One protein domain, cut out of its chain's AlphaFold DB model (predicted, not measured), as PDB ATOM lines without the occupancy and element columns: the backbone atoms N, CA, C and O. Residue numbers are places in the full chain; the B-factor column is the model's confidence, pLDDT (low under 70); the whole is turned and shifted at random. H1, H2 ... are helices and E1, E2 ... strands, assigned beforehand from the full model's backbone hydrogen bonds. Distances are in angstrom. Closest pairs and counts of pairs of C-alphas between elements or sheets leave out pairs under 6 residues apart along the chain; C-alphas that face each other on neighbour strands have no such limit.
ATOM      1  N   LYS A   4     -32.542 -27.655  26.239       75.38
ATOM      2  CA  LYS A   4     -33.606 -28.634  25.967       75.38
ATOM      3  C   LYS A   4     -33.078 -29.914  25.310       75.38
ATOM      4  O   LYS A   4     -33.527 -31.006  25.650       75.38
ATOM      5  N   GLU A   5     -32.142 -29.786  24.372       77.31
ATOM      6  CA  GLU A   5     -31.470 -30.934  23.751       77.31
ATOM      7  C   GLU A   5     -30.595 -31.676  24.766       77.31
ATOM      8  O   GLU A   5     -30.627 -32.899  24.801       77.31
ATOM      9  N   ALA A   6     -29.903 -30.949  25.644       76.94
ATOM     10  CA  ALA A   6     -29.070 -31.537  26.685       76.94
ATOM     11  C   ALA A   6     -29.892 -32.288  27.743       76.94
ATOM     12  O   ALA A   6     -29.532 -33.387  28.146       76.94
ATOM     13  N   ILE A   7     -31.045 -31.760  28.151       73.94
ATOM     14  CA  ILE A   7     -31.970 -32.471  29.046       73.94
ATOM     15  C   ILE A   7     -32.431 -33.782  28.400       73.94
ATOM     16  O   ILE A   7     -32.435 -34.835  29.040       73.94
ATOM     17  N   LYS A   8     -32.783 -33.730  27.112       71.75
ATOM     18  CA  LYS A   8     -33.186 -34.910  26.346       71.75
ATOM     19  C   LYS A   8     -32.063 -35.951  26.256       71.75
ATOM     20  O   LYS A   8     -32.362 -37.136  26.376       71.75
ATOM     21  N   GLU A   9     -30.824 -35.505  26.070       74.38
ATOM     22  CA  GLU A   9     -29.645 -36.358  25.906       74.38
ATOM     23  C   GLU A   9     -29.146 -36.957  27.224       74.38
ATOM     24  O   GLU A   9     -28.879 -38.147  27.280       74.38
ATOM     25  N   TYR A  10     -29.048 -36.171  28.298       72.81
ATOM     26  CA  TYR A  10     -28.373 -36.602  29.529       72.81
ATOM     27  C   TYR A  10     -29.322 -37.034  30.653       72.81
ATOM     28  O   TYR A  10     -28.917 -37.794  31.529       72.81
ATOM     29  N   GLN A  11     -30.564 -36.535  30.684       69.31
ATOM     30  CA  GLN A  11     -31.498 -36.790  31.795       69.31
ATOM     31  C   GLN A  11     -32.654 -37.721  31.406       69.31
ATOM     32  O   GLN A  11     -33.097 -38.523  32.227       69.31
ATOM     33  N   CYS A  12     -33.130 -37.656  30.158       62.53
ATOM     34  CA  CYS A  12     -34.295 -38.421  29.703       62.53
ATOM     35  C   CYS A  12     -34.053 -39.717  28.891       62.53
ATOM     36  O   CYS A  12     -35.043 -40.422  28.671       62.53
ATOM     37  N   PRO A  13     -32.846 -40.117  28.433       55.34
ATOM     38  CA  PRO A  13     -32.726 -41.255  27.506       55.34
ATOM     39  C   PRO A  13     -33.056 -42.611  28.150       55.34
ATOM     40  O   PRO A  13     -33.288 -43.583  27.434       55.34
ATOM     41  N   GLY A  14     -33.120 -42.685  29.486       46.06
ATOM     42  CA  GLY A  14     -33.506 -43.884  30.235       46.06
ATOM     43  C   GLY A  14     -34.943 -43.957  30.737       46.06
ATOM     44  O   GLY A  14     -35.274 -44.893  31.473       46.06
ATOM     45  N   CYS A  15     -35.788 -42.982  30.400       48.25
ATOM     46  CA  CYS A  15     -37.195 -43.014  30.778       48.25
ATOM     47  C   CYS A  15     -37.943 -44.111  29.995       48.25
ATOM     48  O   CYS A  15     -37.672 -44.346  28.818       48.25
ATOM     49  N   VAL A  16     -38.944 -44.743  30.622       45.84
ATOM     50  CA  VAL A  16     -39.881 -45.675  29.952       45.84
ATOM     51  C   VAL A  16     -40.568 -45.004  28.747       45.84
ATOM     52  O   VAL A  16     -40.934 -45.680  27.790       45.84
ATOM     53  N   ASN A  17     -40.664 -43.669  28.758       44.00
ATOM     54  CA  ASN A  17     -41.149 -42.825  27.667       44.00
ATOM     55  C   ASN A  17     -40.022 -42.167  26.843       44.00
ATOM     56  O   ASN A  17     -40.247 -41.108  26.278       44.00
ATOM     57  N   GLY A  18     -38.826 -42.755  26.753       47.25
ATOM     58  CA  GLY A  18     -37.765 -42.345  25.821       47.25
ATOM     59  C   GLY A  18     -37.348 -40.861  25.868       47.25
ATOM     60  O   GLY A  18     -37.728 -40.108  26.764       47.25
ATOM     61  N   PRO A  19     -36.560 -40.393  24.883       49.81
ATOM     62  CA  PRO A  19     -36.051 -39.027  24.836       49.81
ATOM     63  C   PRO A  19     -37.126 -38.067  24.273       49.81
ATOM     64  O   PRO A  19     -36.881 -37.285  23.346       49.81
ATOM     65  N   PHE A  20     -38.364 -38.158  24.771       58.81
ATOM     66  CA  PHE A  20     -39.460 -37.280  24.364       58.81
ATOM     67  C   PHE A  20     -39.546 -36.079  25.320       58.81
ATOM     68  O   PHE A  20     -39.738 -36.256  26.524       58.81
ATOM     69  N   PRO A  21     -39.421 -34.838  24.811       57.19
ATOM     70  CA  PRO A  21     -39.463 -33.630  25.638       57.19
ATOM     71  C   PRO A  21     -40.854 -33.355  26.226       57.19
ATOM     72  O   PRO A  21     -40.991 -32.465  27.056       57.19
ATOM     73  N   ASP A  22     -41.875 -34.102  25.808       61.06
ATOM     74  CA  ASP A  22     -43.273 -33.911  26.210       61.06
ATOM     75  C   ASP A  22     -43.524 -34.245  27.691       61.06
ATOM     76  O   ASP A  22     -44.549 -33.863  28.245       61.06
ATOM     77  N   CYS A  23     -42.581 -34.935  28.340       58.47
ATOM     78  CA  CYS A  23     -42.606 -35.243  29.771       58.47
ATOM     79  C   CYS A  23     -41.703 -34.326  30.620       58.47
ATOM     80  O   CYS A  23     -41.576 -34.536  31.829       58.47
ATOM     81  N   PHE A  24     -41.055 -33.336  29.990       64.88
ATOM     82  CA  PHE A  24     -40.219 -32.365  30.688       64.88
ATOM     83  C   PHE A  24     -41.073 -31.497  31.610       64.88
ATOM     84  O   PHE A  24     -42.015 -30.842  31.167       64.88
ATOM     85  N   GLU A  25     -40.691 -31.453  32.878       64.44
ATOM     86  CA  GLU A  25     -41.265 -30.544  33.860       64.44
ATOM     87  C   GLU A  25     -40.151 -29.666  34.407       64.44
ATOM     88  O   GLU A  25     -39.109 -30.166  34.828       64.44
ATOM     89  N   ASN A  26     -40.346 -28.352  34.307       60.78
ATOM     90  CA  ASN A  26     -39.308 -27.388  34.627       60.78
ATOM     91  C   ASN A  26     -39.187 -27.212  36.142       60.78
ATOM     92  O   ASN A  26     -40.157 -26.802  36.783       60.78
ATOM     93  N   ASN A  27     -37.993 -27.430  36.690       61.75
ATOM     94  CA  ASN A  27     -37.721 -27.095  38.081       61.75
ATOM     95  C   ASN A  27     -37.581 -25.576  38.247       61.75
ATOM     96  O   ASN A  27     -36.839 -24.914  37.526       61.75
ATOM     97  N   THR A  28     -38.245 -25.003  39.250       54.34
ATOM     98  CA  THR A  28     -38.248 -23.549  39.495       54.34
ATOM     99  C   THR A  28     -36.920 -22.968  40.004       54.34
ATOM    100  O   THR A  28     -36.859 -21.769  40.275       54.34
ATOM    101  N   GLY A  29     -35.855 -23.770  40.123       53.28
ATOM    102  CA  GLY A  29     -34.543 -23.321  40.597       53.28
ATOM    103  C   GLY A  29     -33.334 -23.684  39.730       53.28
ATOM    104  O   GLY A  29     -32.286 -23.082  39.949       53.28
ATOM    105  N   TYR A  30     -33.442 -24.632  38.789       54.81
ATOM    106  CA  TYR A  30     -32.308 -25.139  37.996       54.81
ATOM    107  C   TYR A  30     -32.759 -25.690  36.638       54.81
ATOM    108  O   TYR A  30     -33.892 -26.148  36.506       54.81
ATOM    109  N   ASP A  31     -31.842 -25.745  35.667       62.25
ATOM    110  CA  ASP A  31     -32.069 -26.362  34.354       62.25
ATOM    111  C   ASP A  31     -32.054 -27.904  34.452       62.25
ATOM    112  O   ASP A  31     -31.092 -28.583  34.091       62.25
ATOM    113  N   GLN A  32     -33.126 -28.473  35.006       59.91
ATOM    114  CA  GLN A  32     -33.318 -29.917  35.182       59.91
ATOM    115  C   GLN A  32     -34.784 -30.324  34.986       59.91
ATOM    116  O   GLN A  32     -35.693 -29.514  35.170       59.91
ATOM    117  N   CYS A  33     -35.015 -31.592  34.637       59.59
ATOM    118  CA  CYS A  33     -36.347 -32.192  34.592       59.59
ATOM    119  C   CYS A  33     -36.794 -32.661  35.990       59.59
ATOM    120  O   CYS A  33     -36.091 -33.444  36.625       59.59
ATOM    121  N   ASP A  34     -37.976 -32.238  36.445       61.19
ATOM    122  CA  ASP A  34     -38.542 -32.645  37.744       61.19
ATOM    123  C   ASP A  34     -39.146 -34.055  37.747       61.19
ATOM    124  O   ASP A  34     -39.180 -34.709  38.788       61.19
ATOM    125  N   ASN A  35     -39.575 -34.560  36.587       55.94
ATOM    126  CA  ASN A  35     -40.210 -35.878  36.485       55.94
ATOM    127  C   ASN A  35     -39.223 -37.049  36.508       55.94
ATOM    128  O   ASN A  35     -39.591 -38.161  36.890       55.94
ATOM    129  N   HIS A  36     -37.982 -36.830  36.074       55.59
ATOM    130  CA  HIS A  36     -37.008 -37.901  35.897       55.59
ATOM    131  C   HIS A  36     -35.676 -37.504  36.511       55.59
ATOM    132  O   HIS A  36     -34.994 -36.595  36.045       55.59
ATOM    133  N   HIS A  37     -35.281 -38.236  37.544       54.00
ATOM    134  CA  HIS A  37     -33.898 -38.243  37.986       54.00
ATOM    135  C   HIS A  37     -33.134 -39.248  37.133       54.00
ATOM    136  O   HIS A  37     -33.652 -40.320  36.815       54.00
ATOM    137  N   ALA A  38     -31.911 -38.905  36.742       49.62
ATOM    138  CA  ALA A  38     -31.107 -39.832  35.969       49.62
ATOM    139  C   ALA A  38     -30.849 -41.095  36.818       49.62
ATOM    140  O   ALA A  38     -30.448 -41.017  37.980       49.62
ATOM    141  N   GLY A  39     -31.226 -42.255  36.277       49.22
ATOM    142  CA  GLY A  39     -31.411 -43.463  37.081       49.22
ATOM    143  C   GLY A  39     -32.506 -44.385  36.541       49.22
ATOM    144  O   GLY A  39     -33.647 -44.328  36.981       49.22
ATOM    145  N   THR A  40     -32.172 -45.287  35.628       47.00
ATOM    146  CA  THR A  40     -33.015 -46.419  35.242       47.00
ATOM    147  C   THR A  40     -32.828 -47.556  36.231       47.00
ATOM    148  O   THR A  40     -31.722 -48.056  36.425       47.00
ATOM    149  N   MET A  41     -33.924 -47.980  36.854       52.16
ATOM    150  CA  MET A  41     -33.936 -49.127  37.755       52.16
ATOM    151  C   MET A  41     -33.779 -50.428  36.962       52.16
ATOM    152  O   MET A  41     -34.717 -50.860  36.291       52.16
ATOM    153  N   ILE A  42     -32.626 -51.093  37.066       53.25
ATOM    154  CA  ILE A  42     -32.481 -52.474  36.591       53.25
ATOM    155  C   ILE A  42     -32.782 -53.427  37.749       53.25
ATOM    156  O   ILE A  42     -32.086 -53.436  38.765       53.25
ATOM    157  N   SER A  43     -33.812 -54.263  37.587       43.47
ATOM    158  CA  SER A  43     -34.215 -55.253  38.594       43.47
ATOM    159  C   SER A  43     -33.047 -56.164  38.993       43.47
ATOM    160  O   SER A  43     -32.362 -56.722  38.139       43.47
ATOM    161  N   GLY A  44     -32.792 -56.292  40.301       49.75
ATOM    162  CA  GLY A  44     -31.676 -57.074  40.851       49.75
ATOM    163  C   GLY A  44     -30.302 -56.384  40.811       49.75
ATOM    164  O   GLY A  44     -29.346 -56.891  41.399       49.75
ATOM    165  N   ILE A  45     -30.194 -55.215  40.173       55.03
ATOM    166  CA  ILE A  45     -28.965 -54.417  40.104       55.03
ATOM    167  C   ILE A  45     -29.158 -53.089  40.858       55.03
ATOM    168  O   ILE A  45     -28.381 -52.784  41.756       55.03
ATOM    169  N   GLY A  46     -30.212 -52.330  40.583       52.81
ATOM    170  CA  GLY A  46     -30.452 -51.002  41.160       52.81
ATOM    171  C   GLY A  46     -30.503 -49.913  40.088       52.81
ATOM    172  O   GLY A  46     -30.495 -50.218  38.894       52.81
ATOM    173  N   SER A  47     -30.572 -48.648  40.508       52.97
ATOM    174  CA  SER A  47     -30.620 -47.497  39.597       52.97
ATOM    175  C   SER A  47     -29.272 -47.263  38.907       52.97
ATOM    176  O   SER A  47     -28.237 -47.202  39.574       52.97
ATOM    177  N   ILE A  48     -29.288 -47.100  37.582       53.41
ATOM    178  CA  ILE A  48     -28.123 -46.759  36.750       53.41
ATOM    179  C   ILE A  48     -28.389 -45.520  35.885       53.41
ATOM    180  O   ILE A  48     -29.505 -45.302  35.436       53.41
ATOM    181  N   PHE A  49     -27.383 -44.696  35.616       55.94
ATOM    182  CA  PHE A  49     -27.546 -43.453  34.851       55.94
ATOM    183  C   PHE A  49     -27.519 -43.701  33.333       55.94
ATOM    184  O   PHE A  49     -26.460 -43.610  32.722       55.94
ATOM    185  N   LEU A  50     -28.671 -43.962  32.705       43.38
ATOM    186  CA  LEU A  50     -28.755 -43.977  31.237       43.38
ATOM    187  C   LEU A  50     -28.584 -42.547  30.691       43.38
ATOM    188  O   LEU A  50     -29.250 -41.636  31.178       43.38
ATOM    189  N   GLY A  51     -27.714 -42.360  29.691       41.22
ATOM    190  CA  GLY A  51     -27.415 -41.047  29.086       41.22
ATOM    191  C   GLY A  51     -26.051 -40.454  29.424       41.22
ATOM    192  O   GLY A  51     -25.666 -39.433  28.864       41.22
ATOM    193  N   MET A  52     -25.298 -41.090  30.319       51.94
ATOM    194  CA  MET A  52     -23.861 -40.845  30.432       51.94
ATOM    195  C   MET A  52     -23.132 -41.705  29.388       51.94
ATOM    196  O   MET A  52     -23.691 -42.735  28.989       51.94
ATOM    197  N   PRO A  53     -21.907 -41.346  28.951       44.06
ATOM    198  CA  PRO A  53     -21.121 -42.246  28.112       44.06
ATOM    199  C   PRO A  53     -21.061 -43.645  28.749       44.06
ATOM    200  O   PRO A  53     -21.103 -43.781  29.983       44.06
ATOM    201  N   ASN A  54     -21.008 -44.687  27.919       43.69
ATOM    202  CA  ASN A  54     -20.789 -46.044  28.424       43.69
ATOM    203  C   ASN A  54     -19.514 -46.037  29.314       43.69
ATOM    204  O   ASN A  54     -18.627 -45.215  29.102       43.69
ATOM    205  N   GLY A  55     -19.517 -46.782  30.425       38.78
ATOM    206  CA  GLY A  55     -18.486 -46.726  31.480       38.78
ATOM    207  C   GLY A  55     -18.843 -45.864  32.705       38.78
ATOM    208  O   GLY A  55     -18.322 -46.065  33.808       38.78
ATOM    209  N   PHE A  56     -19.807 -44.942  32.586       46.56
ATOM    210  CA  PHE A  56     -20.267 -44.095  33.705       46.56
ATOM    211  C   PHE A  56     -21.521 -44.609  34.428       46.56
ATOM    212  O   PHE A  56     -21.944 -44.019  35.433       46.56
ATOM    213  N   ASN A  57     -22.076 -45.735  33.972       48.22
ATOM    214  CA  ASN A  57     -23.189 -46.455  34.591       48.22
ATOM    215  C   ASN A  57     -22.788 -47.030  35.960       48.22
ATOM    216  O   ASN A  57     -22.531 -48.223  36.112       48.22
ATOM    217  N   ARG A  58     -22.720 -46.199  37.006       43.88
ATOM    218  CA  ARG A  58     -22.456 -46.704  38.358       43.88
ATOM    219  C   ARG A  58     -23.743 -47.122  39.055       43.88
ATOM    220  O   ARG A  58     -24.630 -46.308  39.287       43.88
ATOM    221  N   LYS A  59     -23.748 -48.382  39.492       40.31
ATOM    222  CA  LYS A  59     -24.585 -48.931  40.562       40.31
ATOM    223  C   LYS A  59     -24.266 -48.169  41.857       40.31
ATOM    224  O   LYS A  59     -23.317 -48.500  42.563       40.31
ATOM    225  N   GLY A  60     -24.968 -47.071  42.109       39.75
ATOM    226  CA  GLY A  60     -24.757 -46.235  43.289       39.75
ATOM    227  C   GLY A  60     -25.842 -46.463  44.335       39.75
ATOM    228  O   GLY A  60     -27.017 -46.507  44.003       39.75
ATOM    229  N   SER A  61     -25.470 -46.506  45.614       39.34
ATOM    230  CA  SER A  61     -26.399 -46.451  46.758       39.34
ATOM    231  C   SER A  61     -27.052 -45.070  46.948       39.34
ATOM    232  O   SER A  61     -27.560 -44.764  48.023       39.34
ATOM    233  N   CYS A  62     -26.944 -44.193  45.952       44.78
ATOM    234  CA  CYS A  62     -27.355 -42.803  46.016       44.78
ATOM    235  C   CYS A  62     -28.441 -42.599  44.964       44.78
ATOM    236  O   CYS A  62     -28.166 -42.207  43.834       44.78
ATOM    237  N   GLU A  63     -29.688 -42.851  45.362       49.69
ATOM    238  CA  GLU A  63     -30.903 -42.530  44.594       49.69
ATOM    239  C   GLU A  63     -31.026 -41.020  44.279       49.69
ATOM    240  O   GLU A  63     -31.958 -40.588  43.614       49.69
ATOM    241  N   SER A  64     -30.081 -40.208  44.765       51.56
ATOM    242  CA  SER A  64     -30.088 -38.752  44.763       51.56
ATOM    243  C   SER A  64     -28.904 -38.107  44.033       51.56
ATOM    244  O   SER A  64     -28.716 -36.899  44.181       51.56
ATOM    245  N   THR A  65     -28.086 -38.844  43.263       60.88
ATOM    246  CA  THR A  65     -27.048 -38.187  42.442       60.88
ATOM    247  C   THR A  65     -27.721 -37.313  41.383       60.88
ATOM    248  O   THR A  65     -28.407 -37.799  40.489       60.88
ATOM    249  N   LYS A  66     -27.546 -35.996  41.517       64.62
ATOM    250  CA  LYS A  66     -28.175 -34.990  40.655       64.62
ATOM    251  C   LYS A  66     -27.246 -34.622  39.502       64.62
ATOM    252  O   LYS A  66     -26.062 -34.360  39.736       64.62
ATOM    253  N   ILE A  67     -27.802 -34.569  38.291       76.12
ATOM    254  CA  ILE A  67     -27.161 -33.971  37.116       76.12
ATOM    255  C   ILE A  67     -27.589 -32.508  37.041       76.12
ATOM    256  O   ILE A  67     -28.782 -32.219  37.031       76.12
ATOM    257  N   TRP A  68     -26.620 -31.608  36.972       81.19
ATOM    258  CA  TRP A  68     -26.838 -30.174  36.841       81.19
ATOM    259  C   TRP A  68     -26.350 -29.740  35.469       81.19
ATOM    260  O   TRP A  68     -25.197 -29.997  35.118       81.19
ATOM    261  N   LEU A  69     -27.229 -29.113  34.695       85.12
ATOM    262  CA  LEU A  69     -26.893 -28.550  33.395       85.12
ATOM    263  C   LEU A  69     -26.647 -27.055  33.540       85.12
ATOM    264  O   LEU A  69     -27.384 -26.363  34.237       85.12
ATOM    265  N   PHE A  70     -25.611 -26.572  32.869       89.31
ATOM    266  CA  PHE A  70     -25.259 -25.160  32.849       89.31
ATOM    267  C   PHE A  70     -24.950 -24.725  31.423       89.31
ATOM    268  O   PHE A  70     -24.203 -25.400  30.713       89.31
ATOM    269  N   GLU A  71     -25.458 -23.561  31.016       89.81
ATOM    270  CA  GLU A  71     -25.123 -22.970  29.714       89.81
ATOM    271  C   GLU A  71     -23.621 -22.720  29.555       89.81
ATOM    272  O   GLU A  71     -23.080 -22.869  28.466       89.81
ATOM    273  N   SER A  72     -22.937 -22.337  30.632       89.44
ATOM    274  CA  SER A  72     -21.491 -22.139  30.632       89.44
ATOM    275  C   SER A  72     -20.912 -22.311  32.032       89.44
ATOM    276  O   SER A  72     -21.632 -22.289  33.034       89.44
ATOM    277  N   PHE A  73     -19.590 -22.453  32.110       90.62
ATOM    278  CA  PHE A  73     -18.890 -22.487  33.391       90.62
ATOM    279  C   PHE A  73     -19.080 -21.172  34.160       90.62
ATOM    280  O   PHE A  73     -19.403 -21.181  35.346       90.62
ATOM    281  N   GLU A  74     -18.966 -20.043  33.462       89.56
ATOM    282  CA  GLU A  74     -19.076 -18.692  34.011       89.56
ATOM    283  C   GLU A  74     -20.463 -18.386  34.584       89.56
ATOM    284  O   GLU A  74     -20.575 -17.745  35.628       89.56
ATOM    285  N   THR A  75     -21.521 -18.845  33.913       86.69
ATOM    286  CA  THR A  75     -22.913 -18.593  34.322       86.69
ATOM    287  C   THR A  75     -23.433 -19.597  35.345       86.69
ATOM    288  O   THR A  75     -24.502 -19.389  35.909       86.69
ATOM    289  N   SER A  76     -22.680 -20.661  35.643       86.75
ATOM    290  CA  SER A  76     -23.112 -21.697  36.591       86.75
ATOM    291  C   SER A  76     -23.221 -21.219  38.041       86.75
ATOM    292  O   SER A  76     -23.871 -21.870  38.856       86.75
ATOM    293  N   HIS A  77     -22.542 -20.115  38.382       84.50
ATOM    294  CA  HIS A  77     -22.362 -19.616  39.751       84.50
ATOM    295  C   HIS A  77     -21.784 -20.648  40.738       84.50
ATOM    296  O   HIS A  77     -21.745 -20.403  41.946       84.50
ATOM    297  N   TRP A  78     -21.305 -21.790  40.242       84.62
ATOM    298  CA  TRP A  78     -20.748 -22.835  41.074       84.62
ATOM    299  C   TRP A  78     -19.279 -22.562  41.358       84.62
ATOM    300  O   TRP A  78     -18.535 -22.087  40.505       84.62
ATOM    301  N   THR A  79     -18.847 -22.877  42.575       88.06
ATOM    302  CA  THR A  79     -17.444 -22.753  42.975       88.06
ATOM    303  C   THR A  79     -16.912 -24.123  43.347       88.06
ATOM    304  O   THR A  79     -17.495 -24.820  44.180       88.06
ATOM    305  N   TYR A  80     -15.798 -24.498  42.725       92.62
ATOM    306  CA  TYR A  80     -15.046 -25.688  43.088       92.62
ATOM    307  C   TYR A  80     -14.039 -25.345  44.177       92.62
ATOM    308  O   TYR A  80     -13.138 -24.532  43.987       92.62
ATOM    309  N   ASP A  81     -14.246 -25.935  45.346       92.50
ATOM    310  CA  ASP A  81     -13.488 -25.665  46.557       92.50
ATOM    311  C   ASP A  81     -13.483 -26.899  47.475       92.50
ATOM    312  O   ASP A  81     -13.917 -27.991  47.106       92.50
ATOM    313  N   LYS A  82     -13.019 -26.733  48.716       89.88
ATOM    314  CA  LYS A  82     -12.996 -27.811  49.719       89.88
ATOM    315  C   LYS A  82     -14.380 -28.380  50.077       89.88
ATOM    316  O   LYS A  82     -14.448 -29.432  50.712       89.88
ATOM    317  N   PHE A  83     -15.467 -27.683  49.748       88.88
ATOM    318  CA  PHE A  83     -16.834 -28.138  49.974       88.88
ATOM    319  C   PHE A  83     -17.443 -28.790  48.737       88.88
ATOM    320  O   PHE A  83     -18.315 -29.637  48.910       88.88
ATOM    321  N   ASN A  84     -16.982 -28.446  47.534       90.75
ATOM    322  CA  ASN A  84     -17.403 -29.043  46.268       90.75
ATOM    323  C   ASN A  84     -16.169 -29.433  45.454       90.75
ATOM    324  O   ASN A  84     -15.670 -28.650  44.648       90.75
ATOM    325  N   ILE A  85     -15.681 -30.650  45.678       91.06
ATOM    326  CA  ILE A  85     -14.409 -31.113  45.131       91.06
ATOM    327  C   ILE A  85     -14.670 -31.825  43.799       91.06
ATOM    328  O   ILE A  85     -15.294 -32.894  43.814       91.06
ATOM    329  N   PRO A  86     -14.209 -31.281  42.657       93.38
ATOM    330  CA  PRO A  86     -14.220 -32.010  41.398       93.38
ATOM    331  C   PRO A  86     -13.231 -33.178  41.490       93.38
ATOM    332  O   PRO A  86     -12.109 -33.034  41.967       93.38
ATOM    333  N   ILE A  87     -13.662 -34.358  41.056       90.62
ATOM    334  CA  ILE A  87     -12.868 -35.591  41.097       90.62
ATOM    335  C   ILE A  87     -12.288 -35.858  39.714       90.62
ATOM    336  O   ILE A  87     -11.080 -36.034  39.572       90.62
ATOM    337  N   TRP A  88     -13.152 -35.867  38.701       91.88
ATOM    338  CA  TRP A  88     -12.744 -36.027  37.315       91.88
ATOM    339  C   TRP A  88     -13.618 -35.208  36.371       91.88
ATOM    340  O   TRP A  88     -14.741 -34.827  36.714       91.88
ATOM    341  N   LYS A  89     -13.081 -34.954  35.181       94.00
ATOM    342  CA  LYS A  89     -13.724 -34.258  34.069       94.00
ATOM    343  C   LYS A  89     -13.497 -35.016  32.762       94.00
ATOM    344  O   LYS A  89     -12.539 -35.775  32.660       94.00
ATOM    345  N   HIS A  90     -14.371 -34.800  31.791       93.88
ATOM    346  CA  HIS A  90     -14.307 -35.401  30.463       93.88
ATOM    347  C   HIS A  90     -14.963 -34.458  29.446       93.88
ATOM    348  O   HIS A  90     -16.015 -33.887  29.740       93.88
ATOM    349  N   LEU A  91     -14.347 -34.288  28.275       94.12
ATOM    350  CA  LEU A  91     -14.975 -33.623  27.133       94.12
ATOM    351  C   LEU A  91     -15.679 -34.688  26.302       94.12
ATOM    352  O   LEU A  91     -15.021 -35.566  25.747       94.12
ATOM    353  N   ASP A  92     -16.999 -34.611  26.243       88.94
ATOM    354  CA  ASP A  92     -17.791 -35.621  25.561       88.94
ATOM    355  C   ASP A  92     -17.775 -35.449  24.026       88.94
ATOM    356  O   ASP A  92     -17.336 -34.416  23.502       88.94
ATOM    357  N   PRO A  93     -18.286 -36.435  23.266       87.06
ATOM    358  CA  PRO A  93     -18.355 -36.348  21.805       87.06
ATOM    359  C   PRO A  93     -19.215 -35.192  21.263       87.06
ATOM    360  O   PRO A  93     -19.110 -34.860  20.082       87.06
ATOM    361  N   PHE A  94     -20.063 -34.577  22.094       87.81
ATOM    362  CA  PHE A  94     -20.889 -33.423  21.734       87.81
ATOM    363  C   PHE A  94     -20.183 -32.081  21.985       87.81
ATOM    364  O   PHE A  94     -20.752 -31.029  21.675       87.81
ATOM    365  N   GLY A  95     -18.950 -32.104  22.501       92.62
ATOM    366  CA  GLY A  95     -18.170 -30.914  22.834       92.62
ATOM    367  C   GLY A  95     -18.603 -30.247  24.140       92.62
ATOM    368  O   GLY A  95     -18.354 -29.056  24.324       92.62
ATOM    369  N   ASN A  96     -19.270 -30.987  25.026       93.88
ATOM    370  CA  ASN A  96     -19.703 -30.530  26.339       93.88
ATOM    371  C   ASN A  96     -18.769 -31.077  27.424       93.88
ATOM    372  O   ASN A  96     -18.289 -32.211  27.359       93.88
ATOM    373  N   THR A  97     -18.521 -30.275  28.457       94.50
ATOM    374  CA  THR A  97     -17.651 -30.680  29.565       94.50
ATOM    375  C   THR A  97     -18.477 -31.317  30.670       94.50
ATOM    376  O   THR A  97     -19.318 -30.661  31.288       94.50
ATOM    377  N   ILE A  98     -18.202 -32.585  30.959       92.69
ATOM    378  CA  ILE A  98     -18.808 -33.344  32.049       92.69
ATOM    379  C   ILE A  98     -17.840 -33.347  33.227       92.69
ATOM    380  O   ILE A  98     -16.664 -33.664  33.069       92.69
ATOM    381  N   VAL A  99     -18.330 -33.034  34.424       92.12
ATOM    382  CA  VAL A  99     -17.540 -33.052  35.659       92.12
ATOM    383  C   VAL A  99     -18.272 -33.838  36.721       92.12
ATOM    384  O   VAL A  99     -19.423 -33.549  37.040       92.12
ATOM    385  N   LYS A 100     -17.579 -34.789  37.337       88.38
ATOM    386  CA  LYS A 100     -18.050 -35.441  38.555       88.38
ATOM    387  C   LYS A 100     -17.293 -34.913  39.748       88.38
ATOM    388  O   LYS A 100     -16.067 -34.806  39.721       88.38
ATOM    389  N   GLY A 101     -18.010 -34.706  40.838       87.38
ATOM    390  CA  GLY A 101     -17.393 -34.374  42.104       87.38
ATOM    391  C   GLY A 101     -18.143 -34.910  43.304       87.38
ATOM    392  O   GLY A 101     -19.117 -35.661  43.199       87.38
ATOM    393  N   ILE A 102     -17.632 -34.530  44.464       83.56
ATOM    394  CA  ILE A 102     -18.197 -34.857  45.763       83.56
ATOM    395  C   ILE A 102     -18.328 -33.582  46.588       83.56
ATOM    396  O   ILE A 102     -17.478 -32.694  46.544       83.56
ATOM    397  N   CYS A 103     -19.399 -33.499  47.363       82.62
ATOM    398  CA  CYS A 103     -19.528 -32.588  48.481       82.62
ATOM    399  C   CYS A 103     -19.239 -33.370  49.770       82.62
ATOM    400  O   CYS A 103     -20.140 -34.055  50.270       82.62
ATOM    401  N   PRO A 104     -18.014 -33.301  50.334       78.19
ATOM    402  CA  PRO A 104     -17.647 -34.117  51.493       78.19
ATOM    403  C   PRO A 104     -18.531 -33.834  52.706       78.19
ATOM    404  O   PRO A 104     -18.900 -34.746  53.440       78.19
ATOM    405  N   ARG A 105     -18.924 -32.566  52.889       81.12
ATOM    406  CA  ARG A 105     -19.757 -32.121  54.013       81.12
ATOM    407  C   ARG A 105     -21.114 -32.819  54.055       81.12
ATOM    408  O   ARG A 105     -21.618 -33.088  55.139       81.12
ATOM    409  N   LEU A 106     -21.710 -33.050  52.890       78.38
ATOM    410  CA  LEU A 106     -23.028 -33.674  52.761       78.38
ATOM    411  C   LEU A 106     -22.933 -35.154  52.375       78.38
ATOM    412  O   LEU A 106     -23.967 -35.790  52.204       78.38
ATOM    413  N   ASN A 107     -21.713 -35.683  52.218       73.88
ATOM    414  CA  ASN A 107     -21.449 -37.000  51.645       73.88
ATOM    415  C   ASN A 107     -22.249 -37.239  50.349       73.88
ATOM    416  O   ASN A 107     -22.869 -38.284  50.162       73.88
ATOM    417  N   ASN A 108     -22.286 -36.223  49.483       73.44
ATOM    418  CA  ASN A 108     -23.115 -36.226  48.283       73.44
ATOM    419  C   ASN A 108     -22.251 -36.204  47.022       73.44
ATOM    420  O   ASN A 108     -21.260 -35.482  46.974       73.44
ATOM    421  N   ILE A 109     -22.641 -36.954  45.998       77.94
ATOM    422  CA  ILE A 109     -21.989 -36.971  44.686       77.94
ATOM    423  C   ILE A 109     -22.838 -36.149  43.720       77.94
ATOM    424  O   ILE A 109     -24.064 -36.248  43.718       77.94
ATOM    425  N   TRP A 110     -22.182 -35.360  42.876       82.00
ATOM    426  CA  TRP A 110     -22.838 -34.543  41.860       82.00
ATOM    427  C   TRP A 110     -22.173 -34.729  40.499       82.00
ATOM    428  O   TRP A 110     -20.997 -35.097  40.407       82.00
ATOM    429  N   ILE A 111     -22.952 -34.483  39.447       86.50
ATOM    430  CA  ILE A 111     -22.496 -34.447  38.059       86.50
ATOM    431  C   ILE A 111     -22.913 -33.102  37.481       86.50
ATOM    432  O   ILE A 111     -24.085 -32.741  37.535       86.50
ATOM    433  N   HIS A 112     -21.956 -32.358  36.949       90.50
ATOM    434  CA  HIS A 112     -22.188 -31.114  36.230       90.50
ATOM    435  C   HIS A 112     -21.918 -31.338  34.751       90.50
ATOM    436  O   HIS A 112     -20.955 -32.014  34.394       90.50
ATOM    437  N   ILE A 113     -22.752 -30.750  33.907       90.62
ATOM    438  CA  ILE A 113     -22.583 -30.749  32.462       90.62
ATOM    439  C   ILE A 113     -22.643 -29.295  32.013       90.62
ATOM    440  O   ILE A 113     -23.654 -28.615  32.194       90.62
ATOM    441  N   PHE A 114     -21.542 -28.818  31.447       93.19
ATOM    442  CA  PHE A 114     -21.439 -27.482  30.876       93.19
ATOM    443  C   PHE A 114     -21.593 -27.573  29.363       93.19
ATOM    444  O   PHE A 114     -20.910 -28.373  28.719       93.19
ATOM    445  N   LEU A 115     -22.472 -26.746  28.796       92.88
ATOM    446  CA  LEU A 115     -22.708 -26.694  27.355       92.88
ATOM    447  C   LEU A 115     -21.553 -25.967  26.650       92.88
ATOM    448  O   LEU A 115     -21.623 -24.781  26.337       92.88
ATOM    449  N   GLY A 116     -20.467 -26.700  26.427       93.38
ATOM    450  CA  GLY A 116     -19.248 -26.235  25.776       93.38
ATOM    451  C   GLY A 116     -17.974 -26.783  26.419       93.38
ATOM    452  O   GLY A 116     -17.990 -27.394  27.493       93.38
ATOM    453  N   ASP A 117     -16.851 -26.527  25.751       96.19
ATOM    454  CA  ASP A 117     -15.527 -26.894  26.241       96.19
ATOM    455  C   ASP A 117     -15.032 -25.871  27.275       96.19
ATOM    456  O   ASP A 117     -14.749 -24.706  26.978       96.19
ATOM    457  N   CYS A 118     -14.955 -26.316  28.522       95.31
ATOM    458  CA  CYS A 118     -14.385 -25.580  29.638       95.31
ATOM    459  C   CYS A 118     -13.413 -26.449  30.438       95.31
ATOM    460  O   CYS A 118     -13.155 -26.165  31.611       95.31
ATOM    461  N   ILE A 119     -12.852 -27.493  29.817       94.56
ATOM    462  CA  ILE A 119     -12.044 -28.485  30.524       94.56
ATOM    463  C   ILE A 119     -10.826 -27.842  31.196       94.56
ATOM    464  O   ILE A 119     -10.482 -28.195  32.323       94.56
ATOM    465  N   ASP A 120     -10.231 -26.829  30.566       95.25
ATOM    466  CA  ASP A 120      -9.055 -26.111  31.069       95.25
ATOM    467  C   ASP A 120      -9.340 -25.237  32.297       95.25
ATOM    468  O   ASP A 120      -8.417 -24.843  33.008       95.25
ATOM    469  N   LYS A 121     -10.614 -24.947  32.592       94.50
ATOM    470  CA  LYS A 121     -11.023 -24.101  33.728       94.50
ATOM    471  C   LYS A 121     -11.173 -24.883  35.036       94.50
ATOM    472  O   LYS A 121     -11.428 -24.291  36.080       94.50
ATOM    473  N   ILE A 122     -11.066 -26.211  34.982       94.62
ATOM    474  CA  ILE A 122     -11.479 -27.111  36.062       94.62
ATOM    475  C   ILE A 122     -10.291 -27.974  36.467       94.62
ATOM    476  O   ILE A 122      -9.819 -28.794  35.688       94.62
ATOM    477  N   GLU A 123      -9.793 -27.820  37.688       94.94
ATOM    478  CA  GLU A 123      -8.622 -28.566  38.155       94.94
ATOM    479  C   GLU A 123      -9.034 -29.902  38.795       94.94
ATOM    480  O   GLU A 123      -9.403 -29.966  39.965       94.94
ATOM    481  N   CYS A 124      -9.003 -30.979  38.008       94.00
ATOM    482  CA  CYS A 124      -9.194 -32.357  38.462       94.00
ATOM    483  C   CYS A 124      -8.668 -33.355  37.414       94.00
ATOM    484  O   CYS A 124      -8.117 -32.950  36.384       94.00
ATOM    485  N   ILE A 125      -8.829 -34.659  37.670       93.62
ATOM    486  CA  ILE A 125      -8.391 -35.719  36.752       93.62
ATOM    487  C   ILE A 125      -9.127 -35.567  35.418       93.62
ATOM    488  O   ILE A 125     -10.353 -35.597  35.380       93.62
ATOM    489  N   ASN A 126      -8.386 -35.411  34.325       95.31
ATOM    490  CA  ASN A 126      -8.960 -35.422  32.987       95.31
ATOM    491  C   ASN A 126      -9.028 -36.862  32.477       95.31
ATOM    492  O   ASN A 126      -7.974 -37.461  32.289       95.31
ATOM    493  N   LEU A 127     -10.235 -37.385  32.268       91.19
ATOM    494  CA  LEU A 127     -10.444 -38.705  31.686       91.19
ATOM    495  C   LEU A 127     -10.569 -38.592  30.169       91.19
ATOM    496  O   LEU A 127     -11.468 -37.927  29.640       91.19
ATOM    497  N   LEU A 128      -9.671 -39.269  29.468       90.75
ATOM    498  CA  LEU A 128      -9.706 -39.438  28.024       90.75
ATOM    499  C   LEU A 128     -10.755 -40.481  27.636       90.75
ATOM    500  O   LEU A 128     -11.068 -41.376  28.414       90.75
ATOM    501  N   GLN A 129     -11.251 -40.415  26.397       84.56
ATOM    502  CA  GLN A 129     -12.240 -41.377  25.893       84.56
ATOM    503  C   GLN A 129     -11.782 -42.835  26.057       84.56
ATOM    504  O   GLN A 129     -12.565 -43.662  26.491       84.56
ATOM    505  N   ALA A 130     -10.504 -43.134  25.807       86.44
ATOM    506  CA  ALA A 130      -9.973 -44.487  25.992       86.44
ATOM    507  C   ALA A 130     -10.074 -44.978  27.449       86.44
ATOM    508  O   ALA A 130     -10.377 -46.138  27.683       86.44
ATOM    509  N   GLU A 131      -9.866 -44.093  28.430       85.06
ATOM    510  CA  GLU A 131     -10.016 -44.443  29.848       85.06
ATOM    511  C   GLU A 131     -11.483 -44.659  30.223       85.06
ATOM    512  O   GLU A 131     -11.761 -45.401  31.157       85.06
ATOM    513  N   ILE A 132     -12.414 -44.012  29.517       78.88
ATOM    514  CA  ILE A 132     -13.853 -44.241  29.676       78.88
ATOM    515  C   ILE A 132     -14.246 -45.597  29.098       78.88
ATOM    516  O   ILE A 132     -14.930 -46.360  29.774       78.88
ATOM    517  N   ASP A 133     -13.758 -45.911  27.900       76.88
ATOM    518  CA  ASP A 133     -14.022 -47.178  27.220       76.88
ATOM    519  C   ASP A 133     -13.455 -48.379  28.012       76.88
ATOM    520  O   ASP A 133     -14.063 -49.444  28.033       76.88
ATOM    521  N   ASP A 134     -12.329 -48.208  28.720       75.19
ATOM    522  CA  ASP A 134     -11.727 -49.232  29.596       75.19
ATOM    523  C   ASP A 134     -12.536 -49.501  30.888       75.19
ATOM    524  O   ASP A 134     -12.247 -50.455  31.620       75.19
ATOM    525  N   MET A 135     -13.505 -48.640  31.228       64.94
ATOM    526  CA  MET A 135     -14.369 -48.806  32.407       64.94
ATOM    527  C   MET A 135     -15.630 -49.638  32.125       64.94
ATOM    528  O   MET A 135     -16.345 -49.951  33.085       64.94
TER     529      MET A 135
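Overview. This is residues 4 to 135 of the 136 residues of an uncharacterized protein of viral metagenome (UniProt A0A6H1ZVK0). Little regular structure: a twisted sheet, E3 E6 E5 E4, wrapped in long loops, with H1 grazing it and the small hairpin E1 and E2 away from it. The 132 printed residues, 44 of them in named elements, hold H1 E1 E2 E3 E4 E5 E6 H2 in order; the class is mixed, and so is the larger sheet. The whole is compact, radius of gyration of the C-alphas 14.3 A, spanning 37 by 33 by 32 A.

Arrangement. H1, residues 4 to 10, only grazes the larger sheet; its closest C-alphas to E3, residues 66 to 70, are Ala 6 and Leu 69, 7.7 A. E1, residues 40 to 42, and E2, residues 46 to 48, form an antiparallel hairpin, N 40 and O 48 at 2.7 A; both are apart from E3. E3 is parallel to E6, residues 108 to 114, N 68 and O 111 at 2.8 A. E4, residues 85 to 91, E5, residues 97 to 103, and E6 form a meander, each strand the antiparallel neighbour of the one before: N 90 and O 98, 2.9 A; N 99 and O 112, 2.8 A. H2, residues 129 to 133, is not on that sheet. In H1 and H2 every O i to N i+4 pair is within hydrogen-bond range.

Along the chain. H1 begins at C-alpha 4 (-33.606, -28.634, 25.967); E4, E5 and E6 measure 18.2 A, 19.1 A and 19.6 A; H2 ends at C-alpha 133 (-14.022, -47.178, 27.220).

Size, cuts and confidence. The printed part has no cut; long links are H1 to E1, E2 to E3, E3 to E4 and E6 to H2. Residues 11 to 66 and 135 have pLDDT under 70.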